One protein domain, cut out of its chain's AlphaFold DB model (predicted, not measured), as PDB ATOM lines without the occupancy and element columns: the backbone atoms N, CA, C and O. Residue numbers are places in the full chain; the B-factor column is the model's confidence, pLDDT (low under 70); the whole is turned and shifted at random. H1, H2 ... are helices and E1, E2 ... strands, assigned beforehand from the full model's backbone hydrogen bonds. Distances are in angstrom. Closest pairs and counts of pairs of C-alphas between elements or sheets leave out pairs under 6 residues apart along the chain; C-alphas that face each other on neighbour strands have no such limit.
ATOM      1  N   ALA A   2     -14.268 -71.500 -19.246       31.84
ATOM      2  CA  ALA A   2     -13.528 -70.905 -18.120       31.84
ATOM      3  C   ALA A   2     -12.435 -69.894 -18.539       31.84
ATOM      4  O   ALA A   2     -12.201 -68.918 -17.838       31.84
ATOM      5  N   GLU A   3     -11.814 -70.086 -19.705       26.67
ATOM      6  CA  GLU A   3     -10.758 -69.199 -20.210       26.67
ATOM      7  C   GLU A   3     -11.304 -67.812 -20.593       26.67
ATOM      8  O   GLU A   3     -10.777 -66.801 -20.148       26.67
ATOM      9  N   CYS A   4     -12.440 -67.747 -21.304       26.75
ATOM     10  CA  CYS A   4     -13.111 -66.489 -21.671       26.75
ATOM     11  C   CYS A   4     -13.566 -65.659 -20.455       26.75
ATOM     12  O   CYS A   4     -13.533 -64.432 -20.506       26.75
ATOM     13  N   ALA A   5     -13.982 -66.315 -19.364       33.12
ATOM     14  CA  ALA A   5     -14.356 -65.631 -18.126       33.12
ATOM     15  C   ALA A   5     -13.139 -64.975 -17.455       33.12
ATOM     16  O   ALA A   5     -13.251 -63.876 -16.917       33.12
ATOM     17  N   TRP A   6     -11.966 -65.605 -17.567       32.72
ATOM     18  CA  TRP A   6     -10.713 -65.064 -17.055       32.72
ATOM     19  C   TRP A   6     -10.350 -63.756 -17.770       32.72
ATOM     20  O   TRP A   6     -10.201 -62.740 -17.104       32.72
ATOM     21  N   TRP A   7     -10.341 -63.735 -19.111       33.69
ATOM     22  CA  TRP A   7     -10.048 -62.535 -19.919       33.69
ATOM     23  C   TRP A   7     -10.980 -61.345 -19.621       33.69
ATOM     24  O   TRP A   7     -10.521 -60.203 -19.532       33.69
ATOM     25  N   GLY A   8     -12.273 -61.610 -19.395       40.91
ATOM     26  CA  GLY A   8     -13.252 -60.591 -19.007       40.91
ATOM     27  C   GLY A   8     -13.033 -60.020 -17.598       40.91
ATOM     28  O   GLY A   8     -13.275 -58.834 -17.375       40.91
ATOM     29  N   GLU A   9     -12.532 -60.821 -16.655       41.47
ATOM     30  CA  GLU A   9     -12.259 -60.388 -15.278       41.47
ATOM     31  C   GLU A   9     -10.931 -59.637 -15.103       41.47
ATOM     32  O   GLU A   9     -10.824 -58.827 -14.178       41.47
ATOM     33  N   VAL A  10      -9.943 -59.850 -15.986       44.22
ATOM     34  CA  VAL A  10      -8.676 -59.080 -16.001       44.22
ATOM     35  C   VAL A  10      -8.780 -57.751 -16.762       44.22
ATOM     36  O   VAL A  10      -7.805 -57.007 -16.837       44.22
ATOM     37  N   GLY A  11      -9.942 -57.424 -17.335       43.44
ATOM     38  CA  GLY A  11     -10.124 -56.191 -18.109       43.44
ATOM     39  C   GLY A  11      -9.431 -56.195 -19.478       43.44
ATOM     40  O   GLY A  11      -9.426 -55.164 -20.151       43.44
ATOM     41  N   MET A  12      -8.912 -57.343 -19.929       45.53
ATOM     42  CA  MET A  12      -8.461 -57.587 -21.306       45.53
ATOM     43  C   MET A  12      -9.670 -57.883 -22.207       45.53
ATOM     44  O   MET A  12      -9.757 -58.915 -22.865       45.53
ATOM     45  N   SER A  13     -10.647 -56.977 -22.191       50.72
ATOM     46  CA  SER A  13     -11.738 -56.973 -23.161       50.72
ATOM     47  C   SER A  13     -11.282 -56.346 -24.476       50.72
ATOM     48  O   SER A  13     -10.436 -55.447 -24.467       50.72
ATOM     49  N   GLU A  14     -11.864 -56.794 -25.590       49.66
ATOM     50  CA  GLU A  14     -11.706 -56.167 -26.906       49.66
ATOM     51  C   GLU A  14     -12.025 -54.662 -26.878       49.66
ATOM     52  O   GLU A  14     -12.626 -54.124 -25.941       49.66
ATOM     53  N   VAL A  15     -11.597 -53.985 -27.942       52.28
ATOM     54  CA  VAL A  15     -11.809 -52.564 -28.226       52.28
ATOM     55  C   VAL A  15     -13.249 -52.140 -27.879       52.28
ATOM     56  O   VAL A  15     -14.213 -52.512 -28.539       52.28
ATOM     57  N   SER A  16     -13.400 -51.342 -26.817       53.97
ATOM     58  CA  SER A  16     -14.693 -50.820 -26.343       53.97
ATOM     59  C   SER A  16     -15.142 -49.591 -27.150       53.97
ATOM     60  O   SER A  16     -14.331 -48.964 -27.838       53.97
ATOM     61  N   ALA A  17     -16.403 -49.169 -26.996       48.09
ATOM     62  CA  ALA A  17     -16.967 -47.942 -27.578       48.09
ATOM     63  C   ALA A  17     -16.141 -46.670 -27.267       48.09
ATOM     64  O   ALA A  17     -16.117 -45.726 -28.060       48.09
ATOM     65  N   SER A  18     -15.408 -46.645 -26.146       51.91
ATOM     66  CA  SER A  18     -14.460 -45.571 -25.801       51.91
ATOM     67  C   SER A  18     -13.290 -45.458 -26.784       51.91
ATOM     68  O   SER A  18     -12.827 -44.354 -27.072       51.91
ATOM     69  N   SER A  19     -12.848 -46.585 -27.338       50.91
ATOM     70  CA  SER A  19     -11.786 -46.670 -28.345       50.91
ATOM     71  C   SER A  19     -12.318 -46.359 -29.752       50.91
ATOM     72  O   SER A  19     -11.619 -45.755 -30.557       50.91
ATOM     73  N   THR A  20     -13.598 -46.616 -30.039       52.97
ATOM     74  CA  THR A  20     -14.262 -46.079 -31.247       52.97
ATOM     75  C   THR A  20     -14.356 -44.548 -31.203       52.97
ATOM     76  O   THR A  20     -14.206 -43.869 -32.217       52.97
ATOM     77  N   ALA A  21     -14.529 -43.954 -30.018       58.16
ATOM     78  CA  ALA A  21     -14.421 -42.504 -29.865       58.16
ATOM     79  C   ALA A  21     -12.978 -41.994 -30.079       58.16
ATOM     80  O   ALA A  21     -12.803 -40.868 -30.549       58.16
ATOM     81  N   ALA A  22     -11.956 -42.816 -29.796       57.56
ATOM     82  CA  ALA A  22     -10.556 -42.526 -30.118       57.56
ATOM     83  C   ALA A  22     -10.327 -42.461 -31.636       57.56
ATOM     84  O   ALA A  22      -9.722 -41.503 -32.109       57.56
ATOM     85  N   VAL A  23     -10.924 -43.380 -32.409       57.91
ATOM     86  CA  VAL A  23     -10.973 -43.318 -33.888       57.91
ATOM     87  C   VAL A  23     -11.549 -41.990 -34.355       57.91
ATOM     88  O   VAL A  23     -10.972 -41.321 -35.206       57.91
ATOM     89  N   GLY A  24     -12.667 -41.570 -33.761       59.97
ATOM     90  CA  GLY A  24     -13.286 -40.287 -34.070       59.97
ATOM     91  C   GLY A  24     -12.393 -39.090 -33.731       59.97
ATOM     92  O   GLY A  24     -12.421 -38.101 -34.456       59.97
ATOM     93  N   ARG A  25     -11.587 -39.153 -32.664       67.06
ATOM     94  CA  ARG A  25     -10.657 -38.077 -32.268       67.06
ATOM     95  C   ARG A  25      -9.406 -38.036 -33.137       67.06
ATOM     96  O   ARG A  25      -9.071 -36.960 -33.616       67.06
ATOM     97  N   VAL A  26      -8.768 -39.177 -33.395       61.47
ATOM     98  CA  VAL A  26      -7.628 -39.296 -34.321       61.47
ATOM     99  C   VAL A  26      -8.064 -38.904 -35.733       61.47
ATOM    100  O   VAL A  26      -7.416 -38.083 -36.382       61.47
ATOM    101  N   GLY A  27      -9.231 -39.393 -36.155       59.12
ATOM    102  CA  GLY A  27      -9.895 -39.023 -37.396       59.12
ATOM    103  C   GLY A  27     -10.191 -37.530 -37.471       59.12
ATOM    104  O   GLY A  27      -9.816 -36.915 -38.452       59.12
ATOM    105  N   LYS A  28     -10.778 -36.897 -36.447       61.47
ATOM    106  CA  LYS A  28     -11.037 -35.438 -36.430       61.47
ATOM    107  C   LYS A  28      -9.762 -34.593 -36.362       61.47
ATOM    108  O   LYS A  28      -9.705 -33.562 -37.028       61.47
ATOM    109  N   HIS A  29      -8.754 -35.023 -35.601       60.59
ATOM    110  CA  HIS A  29      -7.444 -34.368 -35.524       60.59
ATOM    111  C   HIS A  29      -6.786 -34.287 -36.911       60.59
ATOM    112  O   HIS A  29      -6.163 -33.280 -37.232       60.59
ATOM    113  N   TRP A  30      -7.006 -35.296 -37.764       56.50
ATOM    114  CA  TRP A  30      -6.474 -35.338 -39.130       56.50
ATOM    115  C   TRP A  30      -7.462 -34.933 -40.239       56.50
ATOM    116  O   TRP A  30      -7.020 -34.411 -41.254       56.50
ATOM    117  N   LEU A  31      -8.786 -35.030 -40.059       52.88
ATOM    118  CA  LEU A  31      -9.784 -34.439 -40.974       52.88
ATOM    119  C   LEU A  31      -9.706 -32.905 -40.975       52.88
ATOM    120  O   LEU A  31     -10.084 -32.269 -41.957       52.88
ATOM    121  N   ALA A  32      -9.178 -32.305 -39.902       51.91
ATOM    122  CA  ALA A  32      -8.821 -30.890 -39.874       51.91
ATOM    123  C   ALA A  32      -7.675 -30.545 -40.854       51.91
ATOM    124  O   ALA A  32      -7.545 -29.396 -41.276       51.91
ATOM    125  N   LEU A  33      -6.877 -31.530 -41.287       49.03
ATOM    126  CA  LEU A  33      -5.787 -31.383 -42.254       49.03
ATOM    127  C   LEU A  33      -6.269 -31.700 -43.682       49.03
ATOM    128  O   LEU A  33      -5.818 -32.637 -44.326       49.03
ATOM    129  N   ARG A  34      -7.135 -30.813 -44.186       46.62
ATOM    130  CA  ARG A  34      -7.498 -30.589 -45.602       46.62
ATOM    131  C   ARG A  34      -8.210 -31.726 -46.363       46.62
ATOM    132  O   ARG A  34      -7.686 -32.804 -46.611       46.62
ATOM    133  N   SER A  35      -9.387 -31.350 -46.871       44.09
ATOM    134  CA  SER A  35     -10.166 -32.006 -47.928       44.09
ATOM    135  C   SER A  35      -9.294 -32.515 -49.090       44.09
ATOM    136  O   SER A  35      -8.490 -31.759 -49.638       44.09
ATOM    137  N   GLY A  36      -9.479 -33.787 -49.465       52.81
ATOM    138  CA  GLY A  36      -9.004 -34.356 -50.734       52.81
ATOM    139  C   GLY A  36      -7.871 -35.387 -50.664       52.81
ATOM    140  O   GLY A  36      -7.492 -35.904 -51.707       52.81
ATOM    141  N   ALA A  37      -7.316 -35.701 -49.490       56.66
ATOM    142  CA  ALA A  37      -6.258 -36.711 -49.364       56.66
ATOM    143  C   ALA A  37      -6.790 -38.054 -48.834       56.66
ATOM    144  O   ALA A  37      -7.577 -38.081 -47.889       56.66
ATOM    145  N   ASN A  38      -6.321 -39.157 -49.429       69.75
ATOM    146  CA  ASN A  38      -6.632 -40.523 -49.008       69.75
ATOM    147  C   ASN A  38      -6.020 -40.790 -47.621       69.75
ATOM    148  O   ASN A  38      -4.794 -40.820 -47.466       69.75
ATOM    149  N   LEU A  39      -6.882 -40.936 -46.616       78.69
ATOM    150  CA  LEU A  39      -6.531 -41.329 -45.256       78.69
ATOM    151  C   LEU A  39      -7.099 -42.726 -45.008       78.69
ATOM    152  O   LEU A  39      -8.318 -42.891 -44.991       78.69
ATOM    153  N   PHE A  40      -6.222 -43.695 -44.764       79.56
ATOM    154  CA  PHE A  40      -6.606 -45.060 -44.417       79.56
ATOM    155  C   PHE A  40      -6.188 -45.371 -42.986       79.56
ATOM    156  O   PHE A  40      -5.062 -45.093 -42.571       79.56
ATOM    157  N   MET A  41      -7.109 -45.941 -42.214       84.94
ATOM    158  CA  MET A  41      -6.801 -46.513 -40.907       84.94
ATOM    159  C   MET A  41      -6.592 -48.010 -41.100       84.94
ATOM    160  O   MET A  41      -7.509 -48.704 -41.528       84.94
ATOM    161  N   HIS A  42      -5.386 -48.490 -40.812       87.62
ATOM    162  CA  HIS A  42      -5.010 -49.884 -41.039       87.62
ATOM    163  C   HIS A  42      -5.201 -50.749 -39.803       87.62
ATOM    164  O   HIS A  42      -5.599 -51.904 -39.920       87.62
ATOM    165  N   SER A  43      -4.938 -50.195 -38.620       87.50
ATOM    166  CA  SER A  43      -5.239 -50.881 -37.371       87.50
ATOM    167  C   SER A  43      -5.623 -49.911 -36.265       87.50
ATOM    168  O   SER A  43      -5.230 -48.739 -36.244       87.50
ATOM    169  N   LEU A  44      -6.441 -50.435 -35.362       87.44
ATOM    170  CA  LEU A  44      -6.885 -49.798 -34.141       87.44
ATOM    171  C   LEU A  44      -6.839 -50.865 -33.062       87.44
ATOM    172  O   LEU A  44      -7.682 -51.761 -33.025       87.44
ATOM    173  N   GLU A  45      -5.848 -50.765 -32.201       85.25
ATOM    174  CA  GLU A  45      -5.539 -51.801 -31.230       85.25
ATOM    175  C   GLU A  45      -5.402 -51.178 -29.852       85.25
ATOM    176  O   GLU A  45      -5.141 -49.986 -29.705       85.25
ATOM    177  N   LEU A  46      -5.615 -51.978 -28.820       86.25
ATOM    178  CA  LEU A  46      -5.299 -51.548 -27.472       86.25
ATOM    179  C   LEU A  46      -3.795 -51.720 -27.253       86.25
ATOM    180  O   LEU A  46      -3.261 -52.783 -27.548       86.25
ATOM    181  N   ASP A  47      -3.149 -50.699 -26.699       85.62
ATOM    182  CA  ASP A  47      -1.768 -50.812 -26.250       85.62
ATOM    183  C   ASP A  47      -1.681 -51.843 -25.122       85.62
ATOM    184  O   ASP A  47      -2.416 -51.770 -24.126       85.62
ATOM    185  N   GLU A  48      -0.808 -52.830 -25.290       84.25
ATOM    186  CA  GLU A  48      -0.635 -53.874 -24.293       84.25
ATOM    187  C   GLU A  48       0.083 -53.312 -23.063       84.25
ATOM    188  O   GLU A  48       1.103 -52.633 -23.150       84.25
ATOM    189  N   LEU A  49      -0.447 -53.617 -21.878       85.19
ATOM    190  CA  LEU A  49       0.187 -53.207 -20.632       85.19
ATOM    191  C   LEU A  49       1.477 -53.995 -20.392       85.19
ATOM    192  O   LEU A  49       1.541 -55.206 -20.612       85.19
ATOM    193  N   GLU A  50       2.463 -53.321 -19.804       86.06
ATOM    194  CA  GLU A  50       3.706 -53.944 -19.367       86.06
ATOM    195  C   GLU A  50       3.457 -55.193 -18.511       86.06
ATOM    196  O   GLU A  50       2.693 -55.188 -17.537       86.06
ATOM    197  N   LYS A  51       4.155 -56.285 -18.842       88.69
ATOM    198  CA  LYS A  51       3.926 -57.606 -18.233       88.69
ATOM    199  C   LYS A  51       4.071 -57.590 -16.709       88.69
ATOM    200  O   LYS A  51       3.399 -58.350 -16.011       88.69
ATOM    201  N   SER A  52       4.965 -56.755 -16.185       89.88
ATOM    202  CA  SER A  52       5.165 -56.560 -14.744       89.88
ATOM    203  C   SER A  52       3.923 -55.968 -14.070       89.88
ATOM    204  O   SER A  52       3.508 -56.457 -13.019       89.88
ATOM    205  N   VAL A  53       3.286 -54.984 -14.711       87.00
ATOM    206  CA  VAL A  53       2.062 -54.330 -14.237       87.00
ATOM    207  C   VAL A  53       0.919 -55.333 -14.204       87.00
ATOM    208  O   VAL A  53       0.302 -55.501 -13.151       87.00
ATOM    209  N   VAL A  54       0.724 -56.087 -15.291       87.75
ATOM    210  CA  VAL A  54      -0.303 -57.141 -15.378       87.75
ATOM    211  C   VAL A  54      -0.121 -58.182 -14.269       87.75
ATOM    212  O   VAL A  54      -1.076 -58.528 -13.579       87.75
ATOM    213  N   LYS A  55       1.113 -58.644 -14.027       88.19
ATOM    214  CA  LYS A  55       1.413 -59.631 -12.972       88.19
ATOM    215  C   LYS A  55       1.179 -59.118 -11.550       88.19
ATOM    216  O   LYS A  55       0.876 -59.907 -10.659       88.19
ATOM    217  N   SER A  56       1.385 -57.825 -11.323       87.56
ATOM    218  CA  SER A  56       1.225 -57.194 -10.007       87.56
ATOM    219  C   SER A  56      -0.214 -56.752  -9.715       87.56
ATOM    220  O   SER A  56      -0.541 -56.400  -8.578       87.56
ATOM    221  N   TRP A  57      -1.082 -56.770 -10.729       89.31
ATOM    222  CA  TRP A  57      -2.455 -56.312 -10.609       89.31
ATOM    223  C   TRP A  57      -3.306 -57.281  -9.778       89.31
ATOM    224  O   TRP A  57      -3.188 -58.503  -9.877       89.31
ATOM    225  N   ARG A  58      -4.179 -56.724  -8.934       86.81
ATOM    226  CA  ARG A  58      -5.141 -57.484  -8.128       86.81
ATOM    227  C   ARG A  58      -6.485 -56.770  -8.135       86.81
ATOM    228  O   ARG A  58      -6.559 -55.590  -7.785       86.81
ATOM    229  N   LYS A  59      -7.543 -57.510  -8.468       83.69
ATOM    230  CA  LYS A  59      -8.933 -57.032  -8.473       83.69
ATOM    231  C   LYS A  59      -9.289 -56.398  -7.123       83.69
ATOM    232  O   LYS A  59      -9.064 -56.998  -6.076       83.69
ATOM    233  N   GLY A  60      -9.816 -55.176  -7.150       81.75
ATOM    234  CA  GLY A  60     -10.259 -54.434  -5.961       81.75
ATOM    235  C   GLY A  60      -9.152 -53.777  -5.126       81.75
ATOM    236  O   GLY A  60      -9.442 -52.809  -4.434       81.75
ATOM    237  N   ALA A  61      -7.902 -54.240  -5.215       83.75
ATOM    238  CA  ALA A  61      -6.771 -53.619  -4.520       83.75
ATOM    239  C   ALA A  61      -6.036 -52.596  -5.397       83.75
ATOM    240  O   ALA A  61      -5.617 -51.555  -4.900       83.75
ATOM    241  N   ASN A  62      -5.916 -52.874  -6.700       82.19
ATOM    242  CA  ASN A  62      -5.253 -51.996  -7.659       82.19
ATOM    243  C   ASN A  62      -6.249 -51.571  -8.753       82.19
ATOM    244  O   ASN A  62      -6.879 -52.443  -9.365       82.19
ATOM    245  N   PRO A  63      -6.402 -50.266  -9.047       81.06
ATOM    246  CA  PRO A  63      -7.145 -49.839 -10.227       81.06
ATOM    247  C   PRO A  63      -6.435 -50.326 -11.498       81.06
ATOM    248  O   PRO A  63      -5.217 -50.522 -11.508       81.06
ATOM    249  N   LEU A  64      -7.197 -50.545 -12.572       75.19
ATOM    250  CA  LEU A  64      -6.603 -50.834 -13.874       75.19
ATOM    251  C   LEU A  64      -5.829 -49.598 -14.361       75.19
ATOM    252  O   LEU A  64      -6.346 -48.483 -14.236       75.19
ATOM    253  N   PRO A  65      -4.616 -49.772 -14.913       76.88
ATOM    254  CA  PRO A  65      -3.896 -48.677 -15.542       76.88
ATOM    255  C   PRO A  65      -4.722 -48.030 -16.664       76.88
ATOM    256  O   PRO A  65      -5.578 -48.699 -17.258       76.88
ATOM    257  N   PRO A  66      -4.470 -46.748 -16.980       77.56
ATOM    258  CA  PRO A  66      -5.117 -46.086 -18.103       77.56
ATOM    259  C   PRO A  66      -4.939 -46.894 -19.389       77.56
ATOM    260  O   PRO A  66      -3.836 -47.323 -19.718       77.56
ATOM    261  N   ARG A  67      -6.043 -47.102 -20.108       78.19
ATOM    262  CA  ARG A  67      -6.041 -47.790 -21.398       78.19
ATOM    263  C   ARG A  67      -5.580 -46.812 -22.473       78.19
ATOM    264  O   ARG A  67      -6.204 -45.766 -22.650       78.19
ATOM    265  N   CYS A  68      -4.517 -47.172 -23.178       83.00
ATOM    266  CA  CYS A  68      -4.068 -46.475 -24.373       83.00
ATOM    267  C   CYS A  68      -4.485 -47.281 -25.603       83.00
ATOM    268  O   CYS A  68      -4.504 -48.506 -25.573       83.00
ATOM    269  N   THR A  69      -4.850 -46.600 -26.677       86.69
ATOM    270  CA  THR A  69      -5.165 -47.202 -27.974       86.69
ATOM    271  C   THR A  69      -4.046 -46.845 -28.937       86.69
ATOM    272  O   THR A  69      -3.688 -45.676 -29.035       86.69
ATOM    273  N   VAL A  70      -3.507 -47.812 -29.664       88.25
ATOM    274  CA  VAL A  70      -2.560 -47.580 -30.751       88.25
ATOM    275  C   VAL A  70      -3.319 -47.572 -32.072       88.25
ATOM    276  O   VAL A  70      -4.119 -48.461 -32.360       88.25
ATOM    277  N   VAL A  71      -3.081 -46.546 -32.882       87.62
ATOM    278  CA  VAL A  71      -3.680 -46.391 -34.207       87.62
ATOM    279  C   VAL A  71      -2.578 -46.336 -35.244       87.62
ATOM    280  O   VAL A  71      -1.687 -45.486 -35.155       87.62
ATOM    281  N   VAL A  72      -2.668 -47.196 -36.253       88.88
ATOM    282  CA  VAL A  72      -1.804 -47.150 -37.432       88.88
ATOM    283  C   VAL A  72      -2.601 -46.571 -38.587       88.88
ATOM    284  O   VAL A  72      -3.613 -47.133 -39.012       88.88
ATOM    285  N   ILE A  73      -2.139 -45.439 -39.106       86.50
ATOM    286  CA  ILE A  73      -2.747 -44.779 -40.258       86.50
ATOM    287  C   ILE A  73      -1.753 -44.690 -41.408       86.50
ATOM    288  O   ILE A  73      -0.539 -44.632 -41.203       86.50
ATOM    289  N   ARG A  74      -2.284 -44.620 -42.622       85.19
ATOM    290  CA  ARG A  74      -1.537 -44.268 -43.821       85.19
ATOM    291  C   ARG A  74      -2.164 -43.038 -44.448       85.19
ATOM    292  O   ARG A  74      -3.373 -42.977 -44.667       85.19
ATOM    293  N   PHE A  75      -1.338 -42.033 -44.692       81.00
ATOM    294  CA  PHE A  75      -1.759 -40.754 -45.242       81.00
ATOM    295  C   PHE A  75      -0.736 -40.294 -46.269       81.00
ATOM    296  O   PHE A  75       0.441 -40.146 -45.942       81.00
ATOM    297  N   ARG A  76      -1.183 -40.061 -47.510       78.31
ATOM    298  CA  ARG A  76      -0.321 -39.616 -48.625       78.31
ATOM    299  C   ARG A  76       0.926 -40.491 -48.827       78.31
ATOM    300  O   ARG A  76       2.017 -39.977 -49.044       78.31
ATOM    301  N   GLY A  77       0.765 -41.807 -48.715       79.25
ATOM    302  CA  GLY A  77       1.857 -42.763 -48.891       79.25
ATOM    303  C   GLY A  77       2.804 -42.908 -47.691       79.25
ATOM    304  O   GLY A  77       3.728 -43.723 -47.737       79.25
ATOM    305  N   GLU A  78       2.569 -42.189 -46.591       84.19
ATOM    306  CA  GLU A  78       3.341 -42.323 -45.355       84.19
ATOM    307  C   GLU A  78       2.542 -43.047 -44.276       84.19
ATOM    308  O   GLU A  78       1.377 -42.729 -44.023       84.19
ATOM    309  N   SER A  79       3.191 -43.986 -43.594       87.50
ATOM    310  CA  SER A  79       2.616 -44.686 -42.448       87.50
ATOM    311  C   SER A  79       3.004 -43.994 -41.148       87.50
ATOM    312  O   SER A  79       4.160 -43.625 -40.945       87.50
ATOM    313  N   ARG A  80       2.024 -43.795 -40.268       87.00
ATOM    314  CA  ARG A  80       2.190 -43.104 -38.986       87.00
ATOM    315  C   ARG A  80       1.466 -43.864 -37.889       87.00
ATOM    316  O   ARG A  80       0.389 -44.412 -38.121       87.00
ATOM    317  N   VAL A  81       2.052 -43.860 -36.698       89.06
ATOM    318  CA  VAL A  81       1.512 -44.553 -35.528       89.06
ATOM    319  C   VAL A  81       1.247 -43.545 -34.425       89.06
ATOM    320  O   VAL A  81       2.044 -42.633 -34.195       89.06
ATOM    321  N   PHE A  82       0.109 -43.691 -33.759       87.62
ATOM    322  CA  PHE A  82      -0.331 -42.801 -32.694       87.62
ATOM    323  C   PHE A  82      -0.814 -43.600 -31.496       87.62
ATOM    324  O   PHE A  82      -1.504 -44.597 -31.666       87.62
ATOM    325  N   GLY A  83      -0.497 -43.124 -30.298       88.88
ATOM    326  CA  GLY A  83      -1.134 -43.544 -29.060       88.88
ATOM    327  C   GLY A  83      -2.243 -42.562 -28.699       88.88
ATOM    328  O   GLY A  83      -2.050 -41.349 -28.787       88.88
ATOM    329  N   GLU A  84      -3.399 -43.061 -28.286       84.81
ATOM    330  CA  GLU A  84      -4.496 -42.269 -27.739       84.81
ATOM    331  C   GLU A  84      -4.826 -42.752 -26.331       84.81
ATOM    332  O   GLU A  84      -5.182 -43.911 -26.134       84.81
ATOM    333  N   GLY A  85      -4.700 -41.864 -25.348       82.56
ATOM    334  CA  GLY A  85      -4.999 -42.156 -23.950       82.56
ATOM    335  C   GLY A  85      -5.550 -40.917 -23.257       82.56
ATOM    336  O   GLY A  85      -5.034 -39.815 -23.435       82.56
ATOM    337  N   ASN A  86      -6.622 -41.081 -22.477       79.00
ATOM    338  CA  ASN A  86      -7.281 -39.988 -21.747       79.00
ATOM    339  C   ASN A  86      -7.683 -38.783 -22.630       79.00
ATOM    340  O   ASN A  86      -7.679 -37.644 -22.166       79.00
ATOM    341  N   GLY A  87      -8.024 -39.010 -23.905       75.88
ATOM    342  CA  GLY A  87      -8.398 -37.944 -24.840       75.88
ATOM    343  C   GLY A  87      -7.220 -37.236 -25.516       75.88
ATOM    344  O   GLY A  87      -7.454 -36.332 -26.322       75.88
ATOM    345  N   VAL A  88      -5.977 -37.625 -25.216       80.44
ATOM    346  CA  VAL A  88      -4.755 -37.044 -25.785       80.44
ATOM    347  C   VAL A  88      -4.192 -37.980 -26.851       80.44
ATOM    348  O   VAL A  88      -4.030 -39.171 -26.605       80.44
ATOM    349  N   VAL A  89      -3.885 -37.427 -28.029       84.25
ATOM    350  CA  VAL A  89      -3.257 -38.141 -29.150       84.25
ATOM    351  C   VAL A  89      -1.773 -37.788 -29.198       84.25
ATOM    352  O   VAL A  89      -1.424 -36.614 -29.316       84.25
ATOM    353  N   THR A  90      -0.911 -38.800 -29.158       86.62
ATOM    354  CA  THR A  90       0.549 -38.653 -29.150       86.62
ATOM    355  C   THR A  90       1.157 -39.445 -30.309       86.62
ATOM    356  O   THR A  90       0.834 -40.623 -30.464       86.62
ATOM    357  N   PRO A  91       2.030 -38.850 -31.143       87.12
ATOM    358  CA  PRO A  91       2.739 -39.595 -32.179       87.12
ATOM    359  C   PRO A  91       3.726 -40.584 -31.552       87.12
ATOM    360  O   PRO A  91       4.477 -40.231 -30.642       87.12
ATOM    361  N   LEU A  92       3.743 -41.813 -32.063       87.50
ATOM    362  CA  LEU A  92       4.681 -42.856 -31.664       87.50
ATOM    363  C   LEU A  92       5.742 -43.029 -32.754       87.50
ATOM    364  O   LEU A  92       5.434 -43.068 -33.947       87.50
ATOM    365  N   HIS A  93       7.007 -43.106 -32.346       84.94
ATOM    366  CA  HIS A  93       8.117 -43.291 -33.271       84.94
ATOM    367  C   HIS A  93       8.228 -44.761 -33.687       84.94
ATOM    368  O   HIS A  93       8.369 -45.636 -32.834       84.94
TER     369      HIS A  93
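This is residues 2 to 93 of the 264 residues of the protein "Amine oxidase" of Oryza glumipatula (UniProt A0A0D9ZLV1). A strongly twisted sheet of four strands has one long helix, H2, packed slantwise over one face, and no named helix on its other face. Two small helices, H1 and H3, lie off the sheet and apart from each other toward one end of the long axis, where the stretch after H3 loops out and returns to E2. The printed part has 92 residues, with three named helices and four named strands in the order H1 H2 E1 H3 E2 E3 E4; the sheet's order is E1 E2 E3 E4, antiparallel throughout, and the class is mixed, helices and strands. The whole is loose, with a radius of gyration of the C-alphas of 15.7 A, and spans 49 by 24 by 19 A.

Start at H1, residues 2 to 9, which is not on the sheet. Next comes H2, residues 17 to 31, which is apart from H1. Look then for the sheet's strands: E1, residues 39 to 46, E2, residues 68 to 75, E3, residues 78 to 85, and E4, residues 88 to 92. H2 is on this sheet, at a height over the sheet of 8.0 A, and the two make two layers, a helix on one face of a sheet. It lies over E2 and E3, and on the local plane its line and that of E2 stand at 36 degrees, slantwise to the strands. The closest C-alphas of H2 and E2 are those of Ser 19 and Thr 69, 6.7 A apart; those of H2 and E3 are Ala 22 and Glu 84, 6.5 A. E1, an edge strand, bends by 53 degrees at residue 42; it is antiparallel to E2, with N 40 and O 74 2.9 A apart, within hydrogen-bond range. H3, residues 51 to 56, is not on the sheet and is apart from H1 and H2. E2, E3 and E4 form a meander, each strand the antiparallel neighbour of the one before. The hairpin of E2 and E3 has N 71 and O 82 within range at 2.8 A, and that of E3 and E4 has N 83 and O 90 at 2.8 A. In H1, H2 and H3 every O i to N i+4 pair is within hydrogen-bond range.

Find C-alpha 2 at (-13.528, -70.905, -18.120), where H1 begins; it runs to residue 9. From C-alpha 17 at (-16.967, -47.942, -27.578), H2 runs 20.3 A to C-alpha 31. E1 measures 20.5 A from C-alpha 39 to 46, E2 21.8 A from 68 to 75, and E3 23.0 A from 78 to 85. H3 spans residues 51 to 56, and E4 ends at C-alpha 92, (4.681, -42.856, -31.664).

The two C-alphas farthest apart are those of Gly 36 and Ala 61, at 50.1 A. The printed part has no cut, and the link from H3 to E2, 11 residues, is long. The mean pLDDT of the printed part is 70.4; look at residues 2 to 38 for the low confidence, under 70.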